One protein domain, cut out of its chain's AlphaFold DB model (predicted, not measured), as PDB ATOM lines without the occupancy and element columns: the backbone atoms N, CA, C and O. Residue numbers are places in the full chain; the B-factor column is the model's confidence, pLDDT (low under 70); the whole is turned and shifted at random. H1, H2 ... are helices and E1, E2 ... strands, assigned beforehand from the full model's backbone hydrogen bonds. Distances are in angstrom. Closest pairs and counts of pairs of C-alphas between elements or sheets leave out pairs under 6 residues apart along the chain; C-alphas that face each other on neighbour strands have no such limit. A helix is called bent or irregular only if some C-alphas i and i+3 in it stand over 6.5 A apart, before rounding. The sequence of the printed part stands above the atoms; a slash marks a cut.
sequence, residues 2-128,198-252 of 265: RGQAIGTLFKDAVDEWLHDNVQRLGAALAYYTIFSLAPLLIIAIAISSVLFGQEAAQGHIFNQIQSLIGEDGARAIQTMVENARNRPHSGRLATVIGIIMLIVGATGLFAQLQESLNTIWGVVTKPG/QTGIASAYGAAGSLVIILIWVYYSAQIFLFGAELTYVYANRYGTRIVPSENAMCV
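This is residues 2 to 128 and 198 to 252 of the 265 residues of the protein "YihY/virulence factor BrkB family protein" of Nitrospirae bacterium (UniProt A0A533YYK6). Long helices make a loose, flat frame: arms H2a and H5b run side by side in opposite directions, and the long H6 crosses H2a. At one end H2b bends away from H2a and packs on the helical hairpin H3 and H4 and on H5a; towards the other end lie H1, packed on H6, and a tiny two-stranded sheet, E1 and E2, beside residues 115 to 118 of H5b. The printed part has 182 residues, with six named helices and two named strands in the order H1 H2 H3 H4 H5 E1 H6 E2; the sheet is antiparallel and the class is mostly helix. The whole is loose, with a radius of gyration of the C-alphas of 20.9 A and spans of 60 by 52 by 28 A.

Strand E1 is residues 123 to 125 and E2 is residues 249 to 251, each 6.8 A long, with C-alpha 251 at (91.249, 240.549, 18.827). H5, residues 92 to 120, was assigned as one helix by its hydrogen bonds but is bent, with C-alphas 106 and 109 6.7 A apart; its arms are H5a, residues 92 to 106, 21.2 A, and H5b, residues 109 to 120, 16.7 A. H2, residues 22 to 52, likewise assigned as one helix, is bent, with C-alphas 35 and 38 6.7 A apart; its arms are H2a, residues 22 to 35, 19.7 A, and H2b, residues 38 to 52, 20.1 A. H6, residues 201 to 239, spans 44.7 A; it is irregular, with C-alphas 204 and 207 9.8 A apart, and has a kink of 108 degrees near residue 208. H1, residues 2 to 19, spans 26.0 A from C-alpha 2 at (84.553, 219.862, -3.289). H3 is residues 54 to 69, 22.5 A, and H4 residues 71 to 85, 20.9 A.

In the sheet, N 124 and O 250 are within hydrogen-bond range at 3.0 A. The closest C-alphas of H5b and E1 are those of Asn 118 and Val 124, 6.3 A apart. H5b touches H2a, closest at C-alphas 109 and 32, 5.1 A, at a shallow tilt of 6 degrees, opposite ways. H2a touches H6 at C-alphas 30 and 219, 5.0 A, at a steep tilt of 49 degrees. H1 touches H6 with residues 9 to 17 alone, closest at C-alphas 13 and 231, 5.3 A. H2b touches H3 at C-alphas 49 and 57, 5.3 A, and H5a at C-alphas 39 and 102, 5.1 A. The hairpin H3 and H4 touches at C-alphas 66 and 74, 4.9 A. Every O i to N i+4 pair is within hydrogen-bond range in H1, H2a, H2b, H4, H5a and H5b; in H3 it is 11 of 12 and in H6 30 of 35.

The two C-alphas farthest apart, those of Arg 2 and Gly 91, are 67.3 A apart. Residues 129 to 197 are not printed, and C-alphas 128 and 198 stand 54.9 A apart across this cut. Of the links printed whole, none is long. Mean pLDDT of the printed part is 79.0, with 38 residues under 70, among them 198 to 209 and 240 to 252.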
ATOM      1  N   ARG A   2      85.008 219.747  -4.702       63.66
ATOM      2  CA  ARG A   2      84.553 219.862  -3.289       63.66
ATOM      3  C   ARG A   2      85.333 219.016  -2.260       63.66
ATOM      4  O   ARG A   2      85.542 219.477  -1.145       63.66
ATOM      5  N   GLY A   3      85.811 217.822  -2.625       67.31
ATOM      6  CA  GLY A   3      86.549 216.943  -1.697       67.31
ATOM      7  C   GLY A   3      87.913 217.493  -1.249       67.31
ATOM      8  O   GLY A   3      88.270 217.373  -0.083       67.31
ATOM      9  N   GLN A   4      88.638 218.178  -2.141       72.88
ATOM     10  CA  GLN A   4      89.917 218.825  -1.805       72.88
ATOM     11  C   GLN A   4      89.727 220.041  -0.878       72.88
ATOM     12  O   GLN A   4      90.571 220.310  -0.025       72.88
ATOM     13  N   ALA A   5      88.593 220.741  -0.983       75.62
ATOM     14  CA  ALA A   5      88.255 221.845  -0.084       75.62
ATOM     15  C   ALA A   5      87.998 221.363   1.357       75.62
ATOM     16  O   ALA A   5      88.455 221.997   2.300       75.62
ATOM     17  N   ILE A   6      87.329 220.217   1.532       81.31
ATOM     18  CA  ILE A   6      87.086 219.624   2.859       81.31
ATOM     19  C   ILE A   6      88.392 219.101   3.470       81.31
ATOM     20  O   ILE A   6      88.660 219.342   4.643       81.31
ATOM     21  N   GLY A   7      89.231 218.433   2.670       83.06
ATOM     22  CA  GLY A   7      90.528 217.940   3.141       83.06
ATOM     23  C   GLY A   7      91.463 219.063   3.598       83.06
ATOM     24  O   GLY A   7      92.124 218.929   4.623       83.06
ATOM     25  N   THR A   8      91.483 220.192   2.878       85.12
ATOM     26  CA  THR A   8      92.284 221.360   3.282       85.12
ATOM     27  C   THR A   8      91.726 222.039   4.528       85.12
ATOM     28  O   THR A   8      92.504 222.333   5.419       85.12
ATOM     29  N   LEU A   9      90.401 222.188   4.654       86.25
ATOM     30  CA  LEU A   9      89.771 222.697   5.880       86.25
ATOM     31  C   LEU A   9      90.133 221.878   7.122       86.25
ATOM     32  O   LEU A   9      90.445 222.444   8.163       86.25
ATOM     33  N   PHE A  10      90.070 220.549   7.022       89.00
ATOM     34  CA  PHE A  10      90.406 219.681   8.146       89.00
ATOM     35  C   PHE A  10      91.891 219.773   8.498       89.00
ATOM     36  O   PHE A  10      92.234 219.823   9.673       89.00
ATOM     37  N   LYS A  11      92.767 219.831   7.488       89.00
ATOM     38  CA  LYS A  11      94.202 220.026   7.698       89.00
ATOM     39  C   LYS A  11      94.482 221.352   8.411       89.00
ATOM     40  O   LYS A  11      95.155 221.338   9.432       89.00
ATOM     41  N   ASP A  12      93.899 222.446   7.924       87.19
ATOM     42  CA  ASP A  12      94.020 223.774   8.534       87.19
ATOM     43  C   ASP A  12      93.517 223.758   9.991       87.19
ATOM     44  O   ASP A  12      94.175 224.290  10.878       87.19
ATOM     45  N   ALA A  13      92.391 223.088  10.268       88.31
ATOM     46  CA  ALA A  13      91.858 222.948  11.626       88.31
ATOM     47  C   ALA A  13      92.765 222.121  12.551       88.31
ATOM     48  O   ALA A  13      92.861 222.423  13.734       88.31
ATOM     49  N   VAL A  14      93.434 221.083  12.039       90.50
ATOM     50  CA  VAL A  14      94.415 220.306  12.817       90.50
ATOM     51  C   VAL A  14      95.671 221.132  13.100       90.50
ATOM     52  O   VAL A  14      96.180 221.082  14.220       90.50
ATOM     53  N   ASP A  15      96.150 221.895  12.117       89.19
ATOM     54  CA  ASP A  15      97.317 222.767  12.267       89.19
ATOM     55  C   ASP A  15      97.042 223.862  13.318       89.19
ATOM     56  O   ASP A  15      97.855 224.064  14.223       89.19
ATOM     57  N   GLU A  16      95.865 224.495  13.270       87.00
ATOM     58  CA  GLU A  16      95.440 225.491  14.264       87.00
ATOM     59  C   GLU A  16      95.221 224.848  15.650       87.00
ATOM     60  O   GLU A  16      95.722 225.354  16.649       87.00
ATOM     61  N   TRP A  17      94.601 223.662  15.721       90.44
ATOM     62  CA  TRP A  17      94.396 222.909  16.970       90.44
ATOM     63  C   TRP A  17      95.712 222.559  17.687       90.44
ATOM     64  O   TRP A  17      95.788 222.587  18.923       90.44
ATOM     65  N   LEU A  18      96.764 222.234  16.926       89.31
ATOM     66  CA  LEU A  18      98.119 222.040  17.453       89.31
ATOM     67  C   LEU A  18      98.747 223.370  17.891       89.31
ATOM     68  O   LEU A  18      99.360 223.425  18.958       89.31
ATOM     69  N   HIS A  19      98.583 224.429  17.094       88.12
ATOM     70  CA  HIS A  19      99.120 225.759  17.385       88.12
ATOM     71  C   HIS A  19      98.547 226.344  18.686       88.12
ATOM     72  O   HIS A  19      99.291 226.791  19.564       88.12
ATOM     73  N   ASP A  20      97.232 226.244  18.868       87.06
ATOM     74  CA  ASP A  20      96.495 226.777  20.014       87.06
ATOM     75  C   ASP A  20      96.624 225.919  21.284       87.06
ATOM     76  O   ASP A  20      96.114 226.279  22.350       87.06
ATOM     77  N   ASN A  21      97.360 224.802  21.220       89.62
ATOM     78  CA  ASN A  21      97.547 223.866  22.332       89.62
ATOM     79  C   ASN A  21      96.205 223.399  22.923       89.62
ATOM     80  O   ASN A  21      96.026 223.320  24.147       89.62
ATOM     81  N   VAL A  22      95.247 223.075  22.059       92.25
ATOM     82  CA  VAL A  22      93.888 222.692  22.456       92.25
ATOM     83  C   VAL A  22      93.870 221.420  23.322       92.25
ATOM     84  O   VAL A  22      92.998 221.239  24.173       92.25
ATOM     85  N   GLN A  23      94.900 220.577  23.224       93.38
ATOM     86  CA  GLN A  23      95.142 219.441  24.119       93.38
ATOM     87  C   GLN A  23      95.228 219.902  25.575       93.38
ATOM     88  O   GLN A  23      94.555 219.362  26.453       93.38
ATOM     89  N   ARG A  24      96.006 220.959  25.826       94.88
ATOM     90  CA  ARG A  24      96.152 221.560  27.154       94.88
ATOM     91  C   ARG A  24      94.846 222.204  27.615       94.88
ATOM     92  O   ARG A  24      94.486 222.047  28.778       94.88
ATOM     93  N   LEU A  25      94.121 222.876  26.717       93.50
ATOM     94  CA  LEU A  25      92.813 223.469  27.024       93.50
ATOM     95  C   LEU A  25      91.788 222.401  27.433       93.50
ATOM     96  O   LEU A  25      91.109 222.550  28.447       93.50
ATOM     97  N   GLY A  26      91.723 221.281  26.710       92.75
ATOM     98  CA  GLY A  26      90.849 220.165  27.070       92.75
ATOM     99  C   GLY A  26      91.290 219.434  28.342       92.75
ATOM    100  O   GLY A  26      90.437 219.006  29.116       92.75
ATOM    101  N   ALA A  27      92.596 219.343  28.625       94.25
ATOM    102  CA  ALA A  27      93.095 218.830  29.906       94.25
ATOM    103  C   ALA A  27      92.671 219.728  31.078       94.25
ATOM    104  O   ALA A  27      92.187 219.233  32.096       94.25
ATOM    105  N   ALA A  28      92.783 221.049  30.911       93.75
ATOM    106  CA  ALA A  28      92.301 222.013  31.889       93.75
ATOM    107  C   ALA A  28      90.781 221.894  32.077       93.75
ATOM    108  O   ALA A  28      90.320 221.801  33.211       93.75
ATOM    109  N   LEU A  29      89.996 221.801  30.998       92.50
ATOM    110  CA  LEU A  29      88.550 221.567  31.080       92.50
ATOM    111  C   LEU A  29      88.199 220.294  31.852       92.50
ATOM    112  O   LEU A  29      87.312 220.331  32.704       92.50
ATOM    113  N   ALA A  30      88.897 219.185  31.600       91.56
ATOM    114  CA  ALA A  30      88.669 217.937  32.324       91.56
ATOM    115  C   ALA A  30      88.981 218.079  33.818       91.56
ATOM    116  O   ALA A  30      88.164 217.693  34.657       91.56
ATOM    117  N   TYR A  31      90.112 218.706  34.151       90.75
ATOM    118  CA  TYR A  31      90.485 219.001  35.533       90.75
ATOM    119  C   TYR A  31      89.424 219.872  36.217       90.75
ATOM    120  O   TYR A  31      88.843 219.469  37.226       90.75
ATOM    121  N   TYR A  32      89.079 221.022  35.635       89.75
ATOM    122  CA  TYR A  32      88.055 221.903  36.191       89.75
ATOM    123  C   TYR A  32      86.690 221.221  36.297       89.75
ATOM    124  O   TYR A  32      85.984 221.477  37.265       89.75
ATOM    125  N   THR A  33      86.320 220.326  35.377       89.44
ATOM    126  CA  THR A  33      85.059 219.570  35.461       89.44
ATOM    127  C   THR A  33      85.025 218.690  36.705       89.44
ATOM    128  O   THR A  33      84.073 218.772  37.477       89.44
ATOM    129  N   ILE A  34      86.072 217.894  36.943       85.88
ATOM    130  CA  ILE A  34      86.133 217.003  38.111       85.88
ATOM    131  C   ILE A  34      86.128 217.801  39.413       85.88
ATOM    132  O   ILE A  34      85.368 217.482  40.326       85.88
ATOM    133  N   PHE A  35      86.927 218.865  39.500       85.06
ATOM    134  CA  PHE A  35      86.990 219.688  40.711       85.06
ATOM    135  C   PHE A  35      85.715 220.519  40.940       85.06
ATOM    136  O   PHE A  35      85.356 220.782  42.088       85.06
ATOM    137  N   SER A  36      84.993 220.887  39.875       88.19
ATOM    138  CA  SER A  36      83.707 221.600  39.966       88.19
ATOM    139  C   SER A  36      82.523 220.671  40.237       88.19
ATOM    140  O   SER A  36      81.481 221.149  40.688       88.19
ATOM    141  N   LEU A  37      82.664 219.361  39.994       84.06
ATOM    142  CA  LEU A  37      81.589 218.374  40.119       84.06
ATOM    143  C   LEU A  37      80.958 218.418  41.509       84.06
ATOM    144  O   LEU A  37      79.741 218.459  41.644       84.06
ATOM    145  N   ALA A  38      81.773 218.488  42.552       79.94
ATOM    146  CA  ALA A  38      81.259 218.448  43.907       79.94
ATOM    147  C   ALA A  38      80.607 219.746  44.393       79.94
ATOM    148  O   ALA A  38      79.495 219.662  44.917       79.94
ATOM    149  N   PRO A  39      81.200 220.943  44.200       84.62
ATOM    150  CA  PRO A  39      80.478 222.189  44.432       84.62
ATOM    151  C   PRO A  39      79.148 222.250  43.674       84.62
ATOM    152  O   PRO A  39      78.136 222.656  44.245       84.62
ATOM    153  N   LEU A  40      79.130 221.789  42.420       85.31
ATOM    154  CA  LEU A  40      77.926 221.763  41.597       85.31
ATOM    155  C   LEU A  40      76.868 220.802  42.157       85.31
ATOM    156  O   LEU A  40      75.705 221.182  42.265       85.31
ATOM    157  N   LEU A  41      77.260 219.590  42.561       81.69
ATOM    158  CA  LEU A  41      76.350 218.620  43.173       81.69
ATOM    159  C   LEU A  41      75.785 219.113  44.504       81.69
ATOM    160  O   LEU A  41      74.597 218.940  44.754       81.69
ATOM    161  N   ILE A  42      76.596 219.766  45.337       80.12
ATOM    162  CA  ILE A  42      76.124 220.366  46.593       80.12
ATOM    163  C   ILE A  42      75.039 221.408  46.303       80.12
ATOM    164  O   ILE A  42      73.985 221.389  46.939       80.12
ATOM    165  N   ILE A  43      75.262 222.284  45.319       81.69
ATOM    166  CA  ILE A  43      74.276 223.289  44.902       81.69
ATOM    167  C   ILE A  43      73.017 222.610  44.342       81.69
ATOM    168  O   ILE A  43      71.906 222.972  44.728       81.69
ATOM    169  N   ALA A  44      73.169 221.595  43.488       82.44
ATOM    170  CA  ALA A  44      72.051 220.858  42.905       82.44
ATOM    171  C   ALA A  44      71.198 220.157  43.976       82.44
ATOM    172  O   ALA A  44      69.972 220.258  43.949       82.44
ATOM    173  N   ILE A  45      71.830 219.507  44.956       80.56
ATOM    174  CA  ILE A  45      71.147 218.861  46.082       80.56
ATOM    175  C   ILE A  45      70.472 219.904  46.969       80.56
ATOM    176  O   ILE A  45      69.351 219.667  47.415       80.56
ATOM    177  N   ALA A  46      71.101 221.056  47.216       79.94
ATOM    178  CA  ALA A  46      70.498 222.131  48.001       79.94
ATOM    179  C   ALA A  46      69.219 222.665  47.335       79.94
ATOM    180  O   ALA A  46      68.186 222.762  47.994       79.94
ATOM    181  N   ILE A  47      69.260 222.933  46.027       81.94
ATOM    182  CA  ILE A  47      68.091 223.380  45.256       81.94
ATOM    183  C   ILE A  47      67.014 222.286  45.231       81.94
ATOM    184  O   ILE A  47      65.855 222.551  45.542       81.94
ATOM    185  N   SER A  48      67.395 221.043  44.924       81.88
ATOM    186  CA  SER A  48      66.473 219.902  44.870       81.88
ATOM    187  C   SER A  48      65.814 219.628  46.226       81.88
ATOM    188  O   SER A  48      64.613 219.390  46.292       81.88
ATOM    189  N   SER A  49      66.555 219.766  47.329       80.19
ATOM    190  CA  SER A  49      66.025 219.596  48.689       80.19
ATOM    191  C   SER A  49      64.947 220.623  49.032       80.19
ATOM    192  O   SER A  49      64.012 220.291  49.756       80.19
ATOM    193  N   VAL A  50      65.069 221.859  48.531       84.69
ATOM    194  CA  VAL A  50      64.071 222.922  48.735       84.69
ATOM    195  C   VAL A  50      62.807 222.664  47.911       84.69
ATOM    196  O   VAL A  50      61.712 222.953  48.380       84.69
ATOM    197  N   LEU A  51      62.947 222.115  46.702       85.69
ATOM    198  CA  LEU A  51      61.824 221.892  45.784       85.69
ATOM    199  C   LEU A  51      61.080 220.570  46.029       85.69
ATOM    200  O   LEU A  51      59.858 220.534  45.932       85.69
ATOM    201  N   PHE A  52      61.810 219.492  46.327       83.50
ATOM    202  CA  PHE A  52      61.297 218.115  46.354       83.50
ATOM    203  C   PHE A  52      61.413 217.432  47.728       83.50
ATOM    204  O   PHE A  52      60.924 216.318  47.898       83.50
ATOM    205  N   GLY A  53      62.044 218.076  48.717       82.62
ATOM    206  CA  GLY A  53      62.325 217.494  50.034       82.62
ATOM    207  C   GLY A  53      63.683 216.781  50.113       82.62
ATOM    208  O   GLY A  53      64.248 216.346  49.108       82.62
ATOM    209  N   GLN A  54      64.244 216.677  51.327       74.19
ATOM    210  CA  GLN A  54      65.636 216.235  51.531       74.19
ATOM    211  C   GLN A  54      65.890 214.768  51.143       74.19
ATOM    212  O   GLN A  54      66.941 214.468  50.576       74.19
ATOM    213  N   GLU A  55      64.950 213.868  51.437       71.31
ATOM    214  CA  GLU A  55      65.089 212.425  51.175       71.31
ATOM    215  C   GLU A  55      64.954 212.104  49.682       71.31
ATOM    216  O   GLU A  55      65.759 211.351  49.128       71.31
ATOM    217  N   ALA A  56      64.001 212.750  48.999       72.56
ATOM    218  CA  ALA A  56      63.796 212.590  47.562       72.56
ATOM    219  C   ALA A  56      65.008 213.089  46.757       72.56
ATOM    220  O   ALA A  56      65.459 212.419  45.827       72.56
ATOM    221  N   ALA A  57      65.583 214.232  47.144       73.44
ATOM    222  CA  ALA A  57      66.734 214.809  46.457       73.44
ATOM    223  C   ALA A  57      67.966 213.887  46.484       73.44
ATOM    224  O   ALA A  57      68.656 213.754  45.475       73.44
ATOM    225  N   GLN A  58      68.243 213.241  47.619       71.12
ATOM    226  CA  GLN A  58      69.442 212.413  47.789       71.12
ATOM    227  C   GLN A  58      69.285 211.029  47.154       71.12
ATOM    228  O   GLN A  58      70.182 210.591  46.433       71.12
ATOM    229  N   GLY A  59      68.137 210.371  47.356       75.56
ATOM    230  CA  GLY A  59      67.891 209.029  46.823       75.56
ATOM    231  C   GLY A  59      67.870 208.988  45.293       75.56
ATOM    232  O   GLY A  59      68.517 208.135  44.687       75.56
ATOM    233  N   HIS A  60      67.190 209.943  44.643       79.25
ATOM    234  CA  HIS A  60      67.104 209.974  43.178       79.25
ATOM    235  C   HIS A  60      68.445 210.278  42.508       79.25
ATOM    236  O   HIS A  60      68.808 209.616  41.533       79.25
ATOM    237  N   ILE A  61      69.195 211.253  43.030       79.25
ATOM    238  CA  ILE A  61      70.502 211.619  42.472       79.25
ATOM    239  C   ILE A  61      71.490 210.461  42.648       79.25
ATOM    240  O   ILE A  61      72.195 210.117  41.700       79.25
ATOM    241  N   PHE A  62      71.504 209.814  43.817       80.50
ATOM    242  CA  PHE A  62      72.382 208.676  44.076       80.50
ATOM    243  C   PHE A  62      72.103 207.500  43.134       80.50
ATOM    244  O   PHE A  62      73.025 207.021  42.476       80.50
ATOM    245  N   ASN A  63      70.837 207.096  42.985       82.81
ATOM    246  CA  ASN A  63      70.458 205.985  42.107       82.81
ATOM    247  C   ASN A  63      70.831 206.254  40.641       82.81
ATOM    248  O   ASN A  63      71.288 205.356  39.931       82.81
ATOM    249  N   GLN A  64      70.681 207.500  40.183       82.12
ATOM    250  CA  GLN A  64      71.057 207.880  38.823       82.12
ATOM    251  C   GLN A  64      72.575 207.814  38.619       82.12
ATOM    252  O   GLN A  64      73.041 207.304  37.601       82.12
ATOM    253  N   ILE A  65      73.350 208.297  39.590       77.81
ATOM    254  CA  ILE A  65      74.814 208.255  39.544       77.81
ATOM    255  C   ILE A  65      75.306 206.806  39.604       77.81
ATOM    256  O   ILE A  65      76.158 206.429  38.805       77.81
ATOM    257  N   GLN A  66      74.731 205.971  40.472       81.38
ATOM    258  CA  GLN A  66      75.050 204.545  40.562       81.38
ATOM    259  C   GLN A  66      74.751 203.818  39.247       81.38
ATOM    260  O   GLN A  66      75.572 203.029  38.791       81.38
ATOM    261  N   SER A  67      73.628 204.129  38.591       79.69
ATOM    262  CA  SER A  67      73.283 203.532  37.296       79.69
ATOM    263  C   SER A  67      74.216 203.949  36.156       79.69
ATOM    264  O   SER A  67      74.302 203.221  35.167       79.69
ATOM    265  N   LEU A  68      74.842 205.127  36.233       74.94
ATOM    266  CA  LEU A  68      75.686 205.666  35.162       74.94
ATOM    267  C   LEU A  68      77.173 205.373  35.375       74.94
ATOM    268  O   LEU A  68      77.885 205.102  34.412       74.94
ATOM    269  N   ILE A  69      77.640 205.456  36.621       73.75
ATOM    270  CA  ILE A  69      79.062 205.425  36.992       73.75
ATOM    271  C   ILE A  69      79.426 204.127  37.737       73.75
ATOM    272  O   ILE A  69      80.591 203.736  37.760       73.75
ATOM    273  N   GLY A  70      78.444 203.427  38.309       75.56
ATOM    274  CA  GLY A  70      78.649 202.257  39.165       75.56
ATOM    275  C   GLY A  70      78.699 202.607  40.656       75.56
ATOM    276  O   GLY A  70      78.694 203.777  41.049       75.56
ATOM    277  N   GLU A  71      78.731 201.577  41.505       77.69
ATOM    278  CA  GLU A  71      78.635 201.736  42.964       77.69
ATOM    279  C   GLU A  71      79.782 202.547  43.566       77.69
ATOM    280  O   GLU A  71      79.544 203.401  44.420       77.69
ATOM    281  N   ASP A  72      81.014 202.326  43.106       72.12
ATOM    282  CA  ASP A  72      82.197 202.985  43.666       72.12
ATOM    283  C   ASP A  72      82.195 204.497  43.405       72.12
ATOM    284  O   ASP A  72      82.474 205.291  44.306       72.12
ATOM    285  N   GLY A  73      81.811 204.917  42.193       72.75
ATOM    286  CA  GLY A  73      81.700 206.334  41.845       72.75
ATOM    287  C   GLY A  73      80.552 207.027  42.579       72.75
ATOM    288  O   GLY A  73      80.710 208.149  43.066       72.75
ATOM    289  N   ALA A  74      79.417 206.337  42.729       77.19
ATOM    290  CA  ALA A  74      78.293 206.834  43.517       77.19
ATOM    291  C   ALA A  74      78.664 206.997  44.996       77.19
ATOM    292  O   ALA A  74      78.360 208.028  45.594       77.19
ATOM    293  N   ARG A  75      79.395 206.032  45.567       80.50
ATOM    294  CA  ARG A  75      79.877 206.087  46.951       80.50
ATOM    295  C   ARG A  75      80.874 207.221  47.168       80.50
ATOM    296  O   ARG A  75      80.774 207.930  48.164       80.50
ATOM    297  N   ALA A  76      81.803 207.442  46.237       75.00
ATOM    298  CA  ALA A  76      82.743 208.562  46.318       75.00
ATOM    299  C   ALA A  76      82.009 209.915  46.376       75.00
ATOM    300  O   ALA A  76      82.323 210.770  47.209       75.00
ATOM    301  N   ILE A  77      80.988 210.083  45.535       76.38
ATOM    302  CA  ILE A  77      80.151 211.284  45.512       76.38
ATOM    303  C   ILE A  77      79.315 211.409  46.792       76.38
ATOM    304  O   ILE A  77      79.246 212.496  47.367       76.38
ATOM    305  N   GLN A  78      78.725 210.312  47.273       78.44
ATOM    306  CA  GLN A  78      77.941 210.287  48.509       78.44
ATOM    307  C   GLN A  78      78.779 210.733  49.709       78.44
ATOM    308  O   GLN A  78      78.392 211.672  50.402       78.44
ATOM    309  N   THR A  79      79.964 210.148  49.888       79.25
ATOM    310  CA  THR A  79      80.901 210.524  50.954       79.25
ATOM    311  C   THR A  79      81.282 212.001  50.863       79.25
ATOM    312  O   THR A  79      81.399 212.684  51.878       79.25
ATOM    313  N   MET A  80      81.442 212.547  49.654       75.31
ATOM    314  CA  MET A  80      81.764 213.963  49.476       75.31
ATOM    315  C   MET A  80      80.615 214.897  49.881       75.31
ATOM    316  O   MET A  80      80.855 215.918  50.530       75.31
ATOM    317  N   VAL A  81      79.377 214.547  49.531       74.56
ATOM    318  CA  VAL A  81      78.173 215.299  49.917       74.56
ATOM    319  C   VAL A  81      77.931 215.208  51.425       74.56
ATOM    320  O   VAL A  81      77.633 216.219  52.065       74.56
ATOM    321  N   GLU A  82      78.095 214.024  52.006       77.06
ATOM    322  CA  GLU A  82      77.941 213.784  53.440       77.06
ATOM    323  C   GLU A  82      78.978 214.574  54.250       77.06
ATOM    324  O   GLU A  82      78.623 215.307  55.176       77.06
ATOM    325  N   ASN A  83      80.242 214.558  53.818       76.12
ATOM    326  CA  ASN A  83      81.310 215.367  54.409       76.12
ATOM    327  C   ASN A  83      81.063 216.879  54.278       76.12
ATOM    328  O   ASN A  83      81.477 217.655  55.141       76.12
ATOM    329  N   ALA A  84      80.402 217.326  53.207       70.50
ATOM    330  CA  ALA A  84      80.040 218.730  53.038       70.50
ATOM    331  C   ALA A  84      78.913 219.165  53.993       70.50
ATOM    332  O   ALA A  84      78.926 220.306  54.458       70.50
ATOM    333  N   ARG A  85      77.970 218.266  54.308       66.38
ATOM    334  CA  ARG A  85      76.870 218.503  55.260       66.38
ATOM    335  C   ARG A  85      77.316 218.430  56.716       66.38
ATOM    336  O   ARG A  85      76.922 219.283  57.504       66.38
ATOM    337  N   ASN A  86      78.167 217.468  57.059       67.62
ATOM    338  CA  ASN A  86      78.608 217.220  58.435       67.62
ATOM    339  C   ASN A  86      79.704 218.187  58.913       67.62
ATOM    340  O   ASN A  86      80.385 217.914  59.904       67.62
ATOM    341  N   ARG A  87      79.902 219.329  58.237       63.59
ATOM    342  CA  ARG A  87      80.858 220.332  58.708       63.59
ATOM    343  C   ARG A  87      80.376 220.884  60.055       63.59
ATOM    344  O   ARG A  87      79.267 221.417  60.110       63.59
ATOM    345  N   PRO A  88      81.193 220.802  61.125       56.19
ATOM    346  CA  PRO A  88      80.843 221.404  62.404       56.19
ATOM    347  C   PRO A  88      80.553 222.887  62.180       56.19
ATOM    348  O   PRO A  88      81.214 223.511  61.346       56.19
ATOM    349  N   HIS A  89      79.559 223.425  62.896       53.69
ATOM    350  CA  HIS A  89      79.124 224.826  62.865       53.69
ATOM    351  C   HIS A  89      80.264 225.784  63.256       53.69
ATOM    352  O   HIS A  89      80.260 226.409  64.313       53.69
ATOM    353  N   SER A  90      81.269 225.901  62.398       61.19
ATOM    354  CA  SER A  90      82.261 226.954  62.442       61.19
ATOM    355  C   SER A  90      81.503 228.242  62.130       61.19
ATOM    356  O   SER A  90      80.641 228.240  61.249       61.19
ATOM    357  N   GLY A  91      81.718 229.283  62.938       79.88
ATOM    358  CA  GLY A  91      80.828 230.446  63.049       79.88
ATOM    359  C   GLY A  91      80.453 231.111  61.719       79.88
ATOM    360  O   GLY A  91      81.031 230.822  60.678       79.88
ATOM    361  N   ARG A  92      79.506 232.060  61.746       82.56
ATOM    362  CA  ARG A  92      78.920 232.718  60.550       82.56
ATOM    363  C   ARG A  92      79.933 233.073  59.440       82.56
ATOM    364  O   ARG A  92      79.611 232.946  58.263       82.56
ATOM    365  N   LEU A  93      81.162 233.455  59.797       82.50
ATOM    366  CA  LEU A  93      82.260 233.721  58.859       82.50
ATOM    367  C   LEU A  93      82.709 232.492  58.047       82.50
ATOM    368  O   LEU A  93      82.909 232.605  56.841       82.50
ATOM    369  N   ALA A  94      82.831 231.315  58.659       81.19
ATOM    370  CA  ALA A  94      83.218 230.088  57.965       81.19
ATOM    371  C   ALA A  94      82.139 229.622  56.977       81.19
ATOM    372  O   ALA A  94      82.465 229.130  55.897       81.19
ATOM    373  N   THR A  95      80.859 229.835  57.303       81.81
ATOM    374  CA  THR A  95      79.750 229.588  56.371       81.81
ATOM    375  C   THR A  95      79.841 230.503  55.153       81.81
ATOM    376  O   THR A  95      79.751 230.022  54.027       81.81
ATOM    377  N   VAL A  96      80.079 231.805  55.354       84.94
ATOM    378  CA  VAL A  96      80.221 232.773  54.253       84.94
ATOM    379  C   VAL A  96      81.413 232.422  53.361       84.94
ATOM    380  O   VAL A  96      81.255 232.329  52.145       84.94
ATOM    381  N   ILE A  97      82.584 232.151  53.946       83.75
ATOM    382  CA  ILE A  97      83.783 231.742  53.198       83.75
ATOM    383  C   ILE A  97      83.526 230.437  52.430       83.75
ATOM    384  O   ILE A  97      83.905 230.320  51.266       83.75
ATOM    385  N   GLY A  98      82.841 229.471  53.049       81.44
ATOM    386  CA  GLY A  98      82.470 228.209  52.412       81.44
ATOM    387  C   GLY A  98      81.554 228.396  51.203       81.44
ATOM    388  O   GLY A  98      81.814 227.814  50.153       81.44
ATOM    389  N   ILE A  99      80.530 229.245  51.318       83.38
ATOM    390  CA  ILE A  99      79.630 229.579  50.203       83.38
ATOM    391  C   ILE A  99      80.410 230.238  49.061       83.38
ATOM    392  O   ILE A  99      80.246 229.845  47.907       83.38
ATOM    393  N   ILE A 100      81.295 231.192  49.366       84.75
ATOM    394  CA  ILE A 100      82.129 231.851  48.350       84.75
ATOM    395  C   ILE A 100      83.011 230.822  47.634       84.75
ATOM    396  O   ILE A 100      83.023 230.784  46.406       84.75
ATOM    397  N   MET A 101      83.692 229.943  48.376       82.62
ATOM    398  CA  MET A 101      84.527 228.881  47.800       82.62
ATOM    399  C   MET A 101      83.725 227.920  46.918       82.62
ATOM    400  O   MET A 101      84.205 227.523  45.857       82.62
ATOM    401  N   LEU A 102      82.492 227.578  47.309       83.75
ATOM    402  CA  LEU A 102      81.604 226.746  46.495       83.75
ATOM    403  C   LEU A 102      81.210 227.442  45.191       83.75
ATOM    404  O   LEU A 102      81.278 226.823  44.134       83.75
ATOM    405  N   ILE A 103      80.843 228.724  45.240       83.50
ATOM    406  CA  ILE A 103      80.467 229.495  44.046       83.50
ATOM    407  C   ILE A 103      81.661 229.650  43.097       83.50
ATOM    408  O   ILE A 103      81.519 229.480  41.882       83.50
ATOM    409  N   VAL A 104      82.843 229.955  43.638       83.62
ATOM    410  CA  VAL A 104      84.079 230.078  42.856       83.62
ATOM    411  C   VAL A 104      84.422 228.742  42.201       83.62
ATOM    412  O   VAL A 104      84.616 228.708  40.988       83.62
ATOM    413  N   GLY A 105      84.400 227.646  42.966       81.00
ATOM    414  CA  GLY A 105      84.631 226.298  42.450       81.00
ATOM    415  C   GLY A 105      83.631 225.919  41.358       81.00
ATOM    416  O   GLY A 105      84.035 225.528  40.273       81.00
ATOM    417  N   ALA A 106      82.334 226.131  41.595       81.25
ATOM    418  CA  ALA A 106      81.280 225.806  40.635       81.25
ATOM    419  C   ALA A 106      81.368 226.627  39.340       81.25
ATOM    420  O   ALA A 106      81.009 226.123  38.277       81.25
ATOM    421  N   THR A 107      81.854 227.877  39.397       82.94
ATOM    422  CA  THR A 107      81.983 228.687  38.175       82.94
ATOM    423  C   THR A 107      83.324 228.548  37.456       82.94
ATOM    424  O   THR A 107      83.451 229.041  36.333       82.94
ATOM    425  N   GLY A 108      84.307 227.879  38.061       84.75
ATOM    426  CA  GLY A 108      85.617 227.641  37.451       84.75
ATOM    427  C   GLY A 108      85.505 226.920  36.108       84.75
ATOM    428  O   GLY A 108      86.094 227.366  35.127       84.75
ATOM    429  N   LEU A 109      84.653 225.890  36.024       87.94
ATOM    430  CA  LEU A 109      84.391 225.162  34.777       87.94
ATOM    431  C   LEU A 109      83.932 226.081  33.637       87.94
ATOM    432  O   LEU A 109      84.429 225.990  32.515       87.94
ATOM    433  N   PHE A 110      82.992 226.983  33.919       83.25
ATOM    434  CA  PHE A 110      82.455 227.870  32.894       83.25
ATOM    435  C   PHE A 110      83.472 228.934  32.461       83.25
ATOM    436  O   PHE A 110      83.561 229.254  31.276       83.25
ATOM    437  N   ALA A 111      84.259 229.452  33.407       84.00
ATOM    438  CA  ALA A 111      85.362 230.358  33.103       84.00
ATOM    439  C   ALA A 111      86.407 229.677  32.204       84.00
ATOM    440  O   ALA A 111      86.786 230.247  31.185       84.00
ATOM    441  N   GLN A 112      86.782 228.434  32.516       90.81
ATOM    442  CA  GLN A 112      87.731 227.662  31.715       90.81
ATOM    443  C   GLN A 112      87.212 227.381  30.299       90.81
ATOM    444  O   GLN A 112      87.971 227.446  29.333       90.81
ATOM    445  N   LEU A 113      85.919 227.071  30.157       89.50
ATOM    446  CA  LEU A 113      85.292 226.865  28.852       89.50
ATOM    447  C   LEU A 113      85.333 228.132  28.004       89.50
ATOM    448  O   LEU A 113      85.736 228.075  26.845       89.50
ATOM    449  N   GLN A 114      84.964 229.271  28.591       85.00
ATOM    450  CA  GLN A 114      85.073 230.557  27.912       85.00
ATOM    451  C   GLN A 114      86.512 230.866  27.525       85.00
ATOM    452  O   GLN A 114      86.745 231.256  26.393       85.00
ATOM    453  N   GLU A 115      87.474 230.674  28.426       86.12
ATOM    454  CA  GLU A 115      88.890 230.917  28.144       86.12
ATOM    455  C   GLU A 115      89.397 230.042  26.995       86.12
ATOM    456  O   GLU A 115      90.117 230.518  26.120       86.12
ATOM    457  N   SER A 116      88.950 228.787  26.942       90.00
ATOM    458  CA  SER A 116      89.324 227.853  25.882       90.00
ATOM    459  C   SER A 116      88.741 228.280  24.529       90.00
ATOM    460  O   SER A 116      89.467 228.336  23.544       90.00
ATOM    461  N   LEU A 117      87.462 228.668  24.484       88.56
ATOM    462  CA  LEU A 117      86.823 229.197  23.268       88.56
ATOM    463  C   LEU A 117      87.411 230.546  22.833       88.56
ATOM    464  O   LEU A 117      87.624 230.779  21.649       88.56
ATOM    465  N   ASN A 118      87.702 231.421  23.790       85.69
ATOM    466  CA  ASN A 118      88.334 232.718  23.567       85.69
ATOM    467  C   ASN A 118      89.743 232.565  22.988       85.69
ATOM    468  O   ASN A 118      90.120 233.326  22.099       85.69
ATOM    469  N   THR A 119      90.494 231.562  23.450       87.06
ATOM    470  CA  THR A 119      91.809 231.215  22.899       87.06
ATOM    471  C   THR A 119      91.679 230.791  21.435       87.06
ATOM    472  O   THR A 119      92.304 231.414  20.576       87.06
ATOM    473  N   ILE A 120      90.776 229.844  21.149       86.94
ATOM    474  CA  ILE A 120      90.490 229.349  19.789       86.94
ATOM    475  C   ILE A 120      90.095 230.497  18.853       86.94
ATOM    476  O   ILE A 120      90.647 230.671  17.767       86.94
ATOM    477  N   TRP A 121      89.181 231.362  19.291       85.06
ATOM    478  CA  TRP A 121      88.717 232.496  18.491       85.06
ATOM    479  C   TRP A 121      89.661 233.705  18.486       85.06
ATOM    480  O   TRP A 121      89.370 234.688  17.807       85.06
ATOM    481  N   GLY A 122      90.788 233.659  19.203       77.94
ATOM    482  CA  GLY A 122      91.750 234.764  19.262       77.94
ATOM    483  C   GLY A 122      91.170 236.041  19.880       77.94
ATOM    484  O   GLY A 122      91.573 237.151  19.528       77.94
ATOM    485  N   VAL A 123      90.199 235.907  20.781       78.50
ATOM    486  CA  VAL A 123      89.504 237.026  21.417       78.50
ATOM    487  C   VAL A 123      89.889 237.071  22.889       78.50
ATOM    488  O   VAL A 123      89.601 236.145  23.634       78.50
ATOM    489  N   VAL A 124      90.501 238.167  23.342       69.56
ATOM    490  CA  VAL A 124      90.836 238.358  24.761       69.56
ATOM    491  C   VAL A 124      89.907 239.394  25.388       69.56
ATOM    492  O   VAL A 124      89.487 240.371  24.757       69.56
ATOM    493  N   THR A 125      89.544 239.175  26.652       68.81
ATOM    494  CA  THR A 125      88.764 240.131  27.439       68.81
ATOM    495  C   THR A 125      89.629 241.345  27.793       68.81
ATOM    496  O   THR A 125      90.794 241.214  28.159       68.81
ATOM    497  N   LYS A 126      89.081 242.562  27.666       63.31
ATOM    498  CA  LYS A 126      89.830 243.802  27.946       63.31
ATOM    499  C   LYS A 126      90.394 243.802  29.388       63.31
ATOM    500  O   LYS A 126      89.599 243.639  30.322       63.31
ATOM    501  N   PRO A 127      91.711 244.027  29.598       54.19
ATOM    502  CA  PRO A 127      92.282 244.150  30.938       54.19
ATOM    503  C   PRO A 127      91.684 245.362  31.672       54.19
ATOM    504  O   PRO A 127      91.521 246.427  31.082       54.19
ATOM    505  N   GLY A 128      91.323 245.196  32.952       62.19
ATOM    506  CA  GLY A 128      90.707 246.251  33.775       62.19
ATOM    507  C   GLY A 128      89.182 246.176  33.937       62.19
ATOM    508  O   GLY A 128      88.576 247.097  34.483       62.19
ATOM    509  N   GLN A 198      85.069 192.552  29.425       56.25
ATOM    510  CA  GLN A 198      86.229 191.772  28.955       56.25
ATOM    511  C   GLN A 198      87.535 192.571  28.907       56.25
ATOM    512  O   GLN A 198      88.619 191.987  28.932       56.25
ATOM    513  N   THR A 199      87.470 193.901  28.873       48.41
ATOM    514  CA  THR A 199      88.663 194.727  29.024       48.41
ATOM    515  C   THR A 199      89.059 194.760  30.499       48.41
ATOM    516  O   THR A 199      88.453 195.483  31.285       48.41
ATOM    517  N   GLY A 200      90.097 194.011  30.884       50.41
ATOM    518  CA  GLY A 200      90.722 193.997  32.222       50.41
ATOM    519  C   GLY A 200      91.299 195.343  32.707       50.41
ATOM    520  O   GLY A 200      92.202 195.384  33.534       50.41
ATOM    521  N   ILE A 201      90.778 196.467  32.215       51.16
ATOM    522  CA  ILE A 201      91.074 197.830  32.658       51.16
ATOM    523  C   ILE A 201      90.602 198.023  34.114       51.16
ATOM    524  O   ILE A 201      91.222 198.772  34.866       51.16
ATOM    525  N   ALA A 202      89.578 197.279  34.553       49.38
ATOM    526  CA  ALA A 202      89.109 197.287  35.941       49.38
ATOM    527  C   ALA A 202      90.110 196.659  36.936       49.38
ATOM    528  O   ALA A 202      90.197 197.115  38.076       49.38
ATOM    529  N   SER A 203      90.908 195.657  36.530       57.75
ATOM    530  CA  SER A 203      91.833 194.968  37.449       57.75
ATOM    531  C   SER A 203      93.153 195.711  37.671       57.75
ATOM    532  O   SER A 203      93.795 195.494  38.692       57.75
ATOM    533  N   ALA A 204      93.564 196.587  36.746       58.53
ATOM    534  CA  ALA A 204      94.814 197.345  36.870       58.53
ATOM    535  C   ALA A 204      94.679 198.621  37.722       58.53
ATOM    536  O   ALA A 204      95.671 199.088  38.276       58.53
ATOM    537  N   TYR A 205      93.468 199.181  37.842       56.91
ATOM    538  CA  TYR A 205      93.261 200.500  38.456       56.91
ATOM    539  C   TYR A 205      92.347 200.512  39.697       56.91
ATOM    540  O   TYR A 205      92.278 201.536  40.380       56.91
ATOM    541  N   GLY A 206      91.685 199.398  40.042       68.06
ATOM    542  CA  GLY A 206      90.853 199.284  41.252       68.06
ATOM    543  C   GLY A 206      89.813 200.410  41.391       68.06
ATOM    544  O   GLY A 206      89.342 200.958  40.394       68.06
ATOM    545  N   ALA A 207      89.495 200.816  42.627       60.88
ATOM    546  CA  ALA A 207      88.561 201.919  42.901       60.88
ATOM    547  C   ALA A 207      89.012 203.272  42.297       60.88
ATOM    548  O   ALA A 207      88.174 204.090  41.910       60.88
ATOM    549  N   ALA A 208      90.326 203.494  42.149       63.53
ATOM    550  CA  ALA A 208      90.892 204.699  41.533       63.53
ATOM    551  C   ALA A 208      90.680 204.752  40.005       63.53
ATOM    552  O   ALA A 208      90.689 205.834  39.416       63.53
ATOM    553  N   GLY A 209      90.433 203.605  39.364       65.38
ATOM    554  CA  GLY A 209      90.171 203.506  37.928       65.38
ATOM    555  C   GLY A 209      88.898 204.215  37.493       65.38
ATOM    556  O   GLY A 209      88.874 204.795  36.412       65.38
ATOM    557  N   SER A 210      87.874 204.254  38.349       70.56
ATOM    558  CA  SER A 210      86.611 204.942  38.052       70.56
ATOM    559  C   SER A 210      86.819 206.438  37.776       70.56
ATOM    560  O   SER A 210      86.341 206.963  36.772       70.56
ATOM    561  N   LEU A 211      87.616 207.117  38.607       73.44
ATOM    562  CA  LEU A 211      87.908 208.541  38.457       73.44
ATOM    563  C   LEU A 211      88.796 208.820  37.238       73.44
ATOM    564  O   LEU A 211      88.581 209.804  36.535       73.44
ATOM    565  N   VAL A 212      89.762 207.941  36.960       80.25
ATOM    566  CA  VAL A 212      90.623 208.050  35.774       80.25
ATOM    567  C   VAL A 212      89.816 207.851  34.493       80.25
ATOM    568  O   VAL A 212      89.978 208.622  33.553       80.25
ATOM    569  N   ILE A 213      88.905 206.877  34.455       78.56
ATOM    570  CA  ILE A 213      88.016 206.650  33.307       78.56
ATOM    571  C   ILE A 213      87.131 207.877  33.068       78.56
ATOM    572  O   ILE A 213      87.028 208.332  31.931       78.56
ATOM    573  N   ILE A 214      86.550 208.456  34.125       79.12
ATOM    574  CA  ILE A 214      85.770 209.698  34.020       79.12
ATOM    575  C   ILE A 214      86.646 210.839  33.501       79.12
ATOM    576  O   ILE A 214      86.243 211.532  32.572       79.12
ATOM    577  N   LEU A 215      87.850 211.025  34.050       86.00
ATOM    578  CA  LEU A 215      88.787 212.058  33.601       86.00
ATOM    579  C   LEU A 215      89.100 211.913  32.112       86.00
ATOM    580  O   LEU A 215      89.020 212.891  31.373       86.00
ATOM    581  N   ILE A 216      89.424 210.699  31.671       88.88
ATOM    582  CA  ILE A 216      89.736 210.392  30.277       88.88
ATOM    583  C   ILE A 216      88.517 210.649  29.387       88.88
ATOM    584  O   ILE A 216      88.640 211.284  28.340       88.88
ATOM    585  N   TRP A 217      87.330 210.207  29.803       87.00
ATOM    586  CA  TRP A 217      86.095 210.413  29.050       87.00
ATOM    587  C   TRP A 217      85.752 211.899  28.898       87.00
ATOM    588  O   TRP A 217      85.445 212.359  27.794       87.00
ATOM    589  N   VAL A 218      85.856 212.669  29.986       89.44
ATOM    590  CA  VAL A 218      85.644 214.121  29.963       89.44
ATOM    591  C   VAL A 218      86.699 214.792  29.087       89.44
ATOM    592  O   VAL A 218      86.351 215.647  28.276       89.44
ATOM    593  N   TYR A 219      87.965 214.386  29.196       93.19
ATOM    594  CA  TYR A 219      89.051 214.902  28.366       93.19
ATOM    595  C   TYR A 219      88.775 214.693  26.876       93.19
ATOM    596  O   TYR A 219      88.808 215.659  26.117       93.19
ATOM    597  N   TYR A 220      88.438 213.474  26.444       92.06
ATOM    598  CA  TYR A 220      88.133 213.205  25.037       92.06
ATOM    599  C   TYR A 220      86.884 213.944  24.553       92.06
ATOM    600  O   TYR A 220      86.886 214.483  23.447       92.06
ATOM    601  N   SER A 221      85.847 214.037  25.387       90.88
ATOM    602  CA  SER A 221      84.645 214.815  25.063       90.88
ATOM    603  C   SER A 221      84.975 216.299  24.872       90.88
ATOM    604  O   SER A 221      84.514 216.919  23.912       90.88
ATOM    605  N   ALA A 222      85.833 216.856  25.732       92.69
ATOM    606  CA  ALA A 222      86.321 218.225  25.610       92.69
ATOM    607  C   ALA A 222      87.169 218.418  24.343       92.69
ATOM    608  O   ALA A 222      86.993 219.418  23.655       92.69
ATOM    609  N   GLN A 223      88.033 217.459  23.988       93.38
ATOM    610  CA  GLN A 223      88.818 217.521  22.750       93.38
ATOM    611  C   GLN A 223      87.931 217.569  21.507       93.38
ATOM    612  O   GLN A 223      88.143 218.414  20.644       93.38
ATOM    613  N   ILE A 224      86.914 216.705  21.429       91.50
ATOM    614  CA  ILE A 224      85.975 216.681  20.299       91.50
ATOM    615  C   ILE A 224      85.231 218.016  20.198       91.50
ATOM    616  O   ILE A 224      85.120 218.587  19.112       91.50
ATOM    617  N   PHE A 225      84.750 218.533  21.330       93.38
ATOM    618  CA  PHE A 225      84.056 219.816  21.381       93.38
ATOM    619  C   PHE A 225      84.949 220.980  20.923       93.38
ATOM    620  O   PHE A 225      84.549 221.755  20.054       93.38
ATOM    621  N   LEU A 226      86.165 221.090  21.466       92.75
ATOM    622  CA  LEU A 226      87.095 222.166  21.121       92.75
ATOM    623  C   LEU A 226      87.596 222.052  19.675       92.75
ATOM    624  O   LEU A 226      87.718 223.064  18.994       92.75
ATOM    625  N   PHE A 227      87.795 220.837  19.163       92.50
ATOM    626  CA  PHE A 227      88.100 220.628  17.749       92.50
ATOM    627  C   PHE A 227      86.953 221.102  16.838       92.50
ATOM    628  O   PHE A 227      87.190 221.705  15.795       92.50
ATOM    629  N   GLY A 228      85.695 220.906  17.246       88.81
ATOM    630  CA  GLY A 228      84.540 221.480  16.548       88.81
ATOM    631  C   GLY A 228      84.539 223.015  16.540       88.81
ATOM    632  O   GLY A 228      84.158 223.629  15.538       88.81
ATOM    633  N   ALA A 229      85.002 223.644  17.623       89.06
ATOM    634  CA  ALA A 229      85.163 225.095  17.693       89.06
ATOM    635  C   ALA A 229      86.269 225.602  16.749       89.06
ATOM    636  O   ALA A 229      86.043 226.593  16.053       89.06
ATOM    637  N   GLU A 230      87.398 224.892  16.649       89.31
ATOM    638  CA  GLU A 230      88.477 225.181  15.686       89.31
ATOM    639  C   GLU A 230      88.010 225.043  14.239       89.31
ATOM    640  O   GLU A 230      88.197 225.934  13.411       89.31
ATOM    641  N   LEU A 231      87.300 223.958  13.930       89.50
ATOM    642  CA  LEU A 231      86.729 223.762  12.602       89.50
ATOM    643  C   LEU A 231      85.778 224.911  12.232       89.50
ATOM    644  O   LEU A 231      85.785 225.388  11.096       89.50
ATOM    645  N   THR A 232      84.987 225.383  13.200       87.00
ATOM    646  CA  THR A 232      84.094 226.537  13.025       87.00
ATOM    647  C   THR A 232      84.884 227.828  12.814       87.00
ATOM    648  O   THR A 232      84.517 228.623  11.951       87.00
ATOM    649  N   TYR A 233      85.977 228.030  13.552       84.81
ATOM    650  CA  TYR A 233      86.871 229.179  13.405       84.81
ATOM    651  C   TYR A 233      87.508 229.232  12.011       84.81
ATOM    652  O   TYR A 233      87.366 230.231  11.303       84.81
ATOM    653  N   VAL A 234      88.123 228.132  11.567       85.38
ATOM    654  CA  VAL A 234      88.745 228.023  10.239       85.38
ATOM    655  C   VAL A 234      87.706 228.200   9.132       85.38
ATOM    656  O   VAL A 234      87.940 228.926   8.162       85.38
ATOM    657  N   TYR A 235      86.526 227.591   9.280       84.00
ATOM    658  CA  TYR A 235      85.433 227.762   8.327       84.00
ATOM    659  C   TYR A 235      84.966 229.222   8.246       84.00
ATOM    660  O   TYR A 235      84.821 229.757   7.144       84.00
ATOM    661  N   ALA A 236      84.774 229.885   9.390       82.38
ATOM    662  CA  ALA A 236      84.371 231.285   9.452       82.38
ATOM    663  C   ALA A 236      85.432 232.216   8.851       82.38
ATOM    664  O   ALA A 236      85.079 233.147   8.134       82.38
ATOM    665  N   ASN A 237      86.720 231.943   9.071       79.06
ATOM    666  CA  ASN A 237      87.806 232.741   8.506       79.06
ATOM    667  C   ASN A 237      87.954 232.549   6.983       79.06
ATOM    668  O   ASN A 237      88.332 233.481   6.275       79.06
ATOM    669  N   ARG A 238      87.639 231.353   6.466       76.12
ATOM    670  CA  ARG A 238      87.792 231.009   5.042       76.12
ATOM    671  C   ARG A 238      86.575 231.348   4.178       76.12
ATOM    672  O   ARG A 238      86.751 231.704   3.016       76.12
ATOM    673  N   TYR A 239      85.361 231.207   4.712       77.19
ATOM    674  CA  TYR A 239      84.108 231.373   3.958       77.19
ATOM    675  C   TYR A 239      83.127 232.379   4.576       77.19
ATOM    676  O   TYR A 239      82.182 232.787   3.901       77.19
ATOM    677  N   GLY A 240      83.306 232.758   5.843       68.50
ATOM    678  CA  GLY A 240      82.432 233.690   6.557       68.50
ATOM    679  C   GLY A 240      82.939 235.136   6.558       68.50
ATOM    680  O   GLY A 240      84.017 235.460   6.062       68.50
ATOM    681  N   THR A 241      82.147 236.038   7.139       60.28
ATOM    682  CA  THR A 241      82.589 237.393   7.504       60.28
ATOM    683  C   THR A 241      83.567 237.331   8.678       60.28
ATOM    684  O   THR A 241      83.306 236.611   9.642       60.28
ATOM    685  N   ARG A 242      84.668 238.104   8.619       61.62
ATOM    686  CA  ARG A 242      85.678 238.197   9.696       61.62
ATOM    687  C   ARG A 242      85.019 238.355  11.068       61.62
ATOM    688  O   ARG A 242      84.103 239.160  11.224       61.62
ATOM    689  N   ILE A 243      85.523 237.610  12.052       64.12
ATOM    690  CA  ILE A 243      85.050 237.648  13.438       64.12
ATOM    691  C   ILE A 243      85.261 239.065  13.984       64.12
ATOM    692  O   ILE A 243      86.394 239.526  14.111       64.12
ATOM    693  N   VAL A 244      84.165 239.767  14.283       64.25
ATOM    694  CA  VAL A 244      84.210 241.082  14.931       64.25
ATOM    695  C   VAL A 244      84.083 240.861  16.440       64.25
ATOM    696  O   VAL A 244      83.080 240.292  16.881       64.25
ATOM    697  N   PRO A 245      85.074 241.268  17.249       63.72
ATOM    698  CA  PRO A 245      84.995 241.131  18.694       63.72
ATOM    699  C   PRO A 245      83.854 242.004  19.228       63.72
ATOM    700  O   PRO A 245      83.593 243.094  18.716       63.72
ATOM    701  N   SER A 246      83.160 241.533  20.267       66.25
ATOM    702  CA  SER A 246      82.129 242.333  20.934       66.25
ATOM    703  C   SER A 246      82.737 243.620  21.510       66.25
ATOM    704  O   SER A 246      83.945 243.694  21.727       66.25
ATOM    705  N   GLU A 247      81.916 244.632  21.825       64.50
ATOM    706  CA  GLU A 247      82.347 245.916  22.433       64.50
ATOM    707  C   GLU A 247      83.303 245.722  23.628       64.50
ATOM    708  O   GLU A 247      84.161 246.547  23.960       64.50
ATOM    709  N   ASN A 248      83.171 244.559  24.251       64.69
ATOM    710  CA  ASN A 248      83.860 244.137  25.432       64.69
ATOM    711  C   ASN A 248      85.164 243.340  25.185       64.69
ATOM    712  O   ASN A 248      85.884 243.062  26.146       64.69
ATOM    713  N   ALA A 249      85.534 243.018  23.954       64.25
ATOM    714  CA  ALA A 249      86.694 242.185  23.659       64.25
ATOM    715  C   ALA A 249      87.662 242.846  22.667       64.25
ATOM    716  O   ALA A 249      87.326 243.833  22.014       64.25
ATOM    717  N   MET A 250      88.893 242.342  22.604       66.12
ATOM    718  CA  MET A 250      89.902 242.765  21.631       66.12
ATOM    719  C   MET A 250      90.437 241.525  20.912       66.12
ATOM    720  O   MET A 250      90.732 240.521  21.561       66.12
ATOM    721  N   CYS A 251      90.556 241.589  19.583       64.38
ATOM    722  CA  CYS A 251      91.249 240.549  18.827       64.38
ATOM    723  C   CYS A 251      92.732 240.585  19.177       64.38
ATOM    724  O   CYS A 251      93.378 241.630  19.063       64.38
ATOM    725  N   VAL A 252      93.276 239.439  19.563       68.75
ATOM    726  CA  VAL A 252      94.718 239.231  19.555       68.75
ATOM    727  C   VAL A 252      95.084 238.829  18.137       68.75
ATOM    728  O   VAL A 252      94.552 237.860  17.602       68.75
TER     729      VAL A 252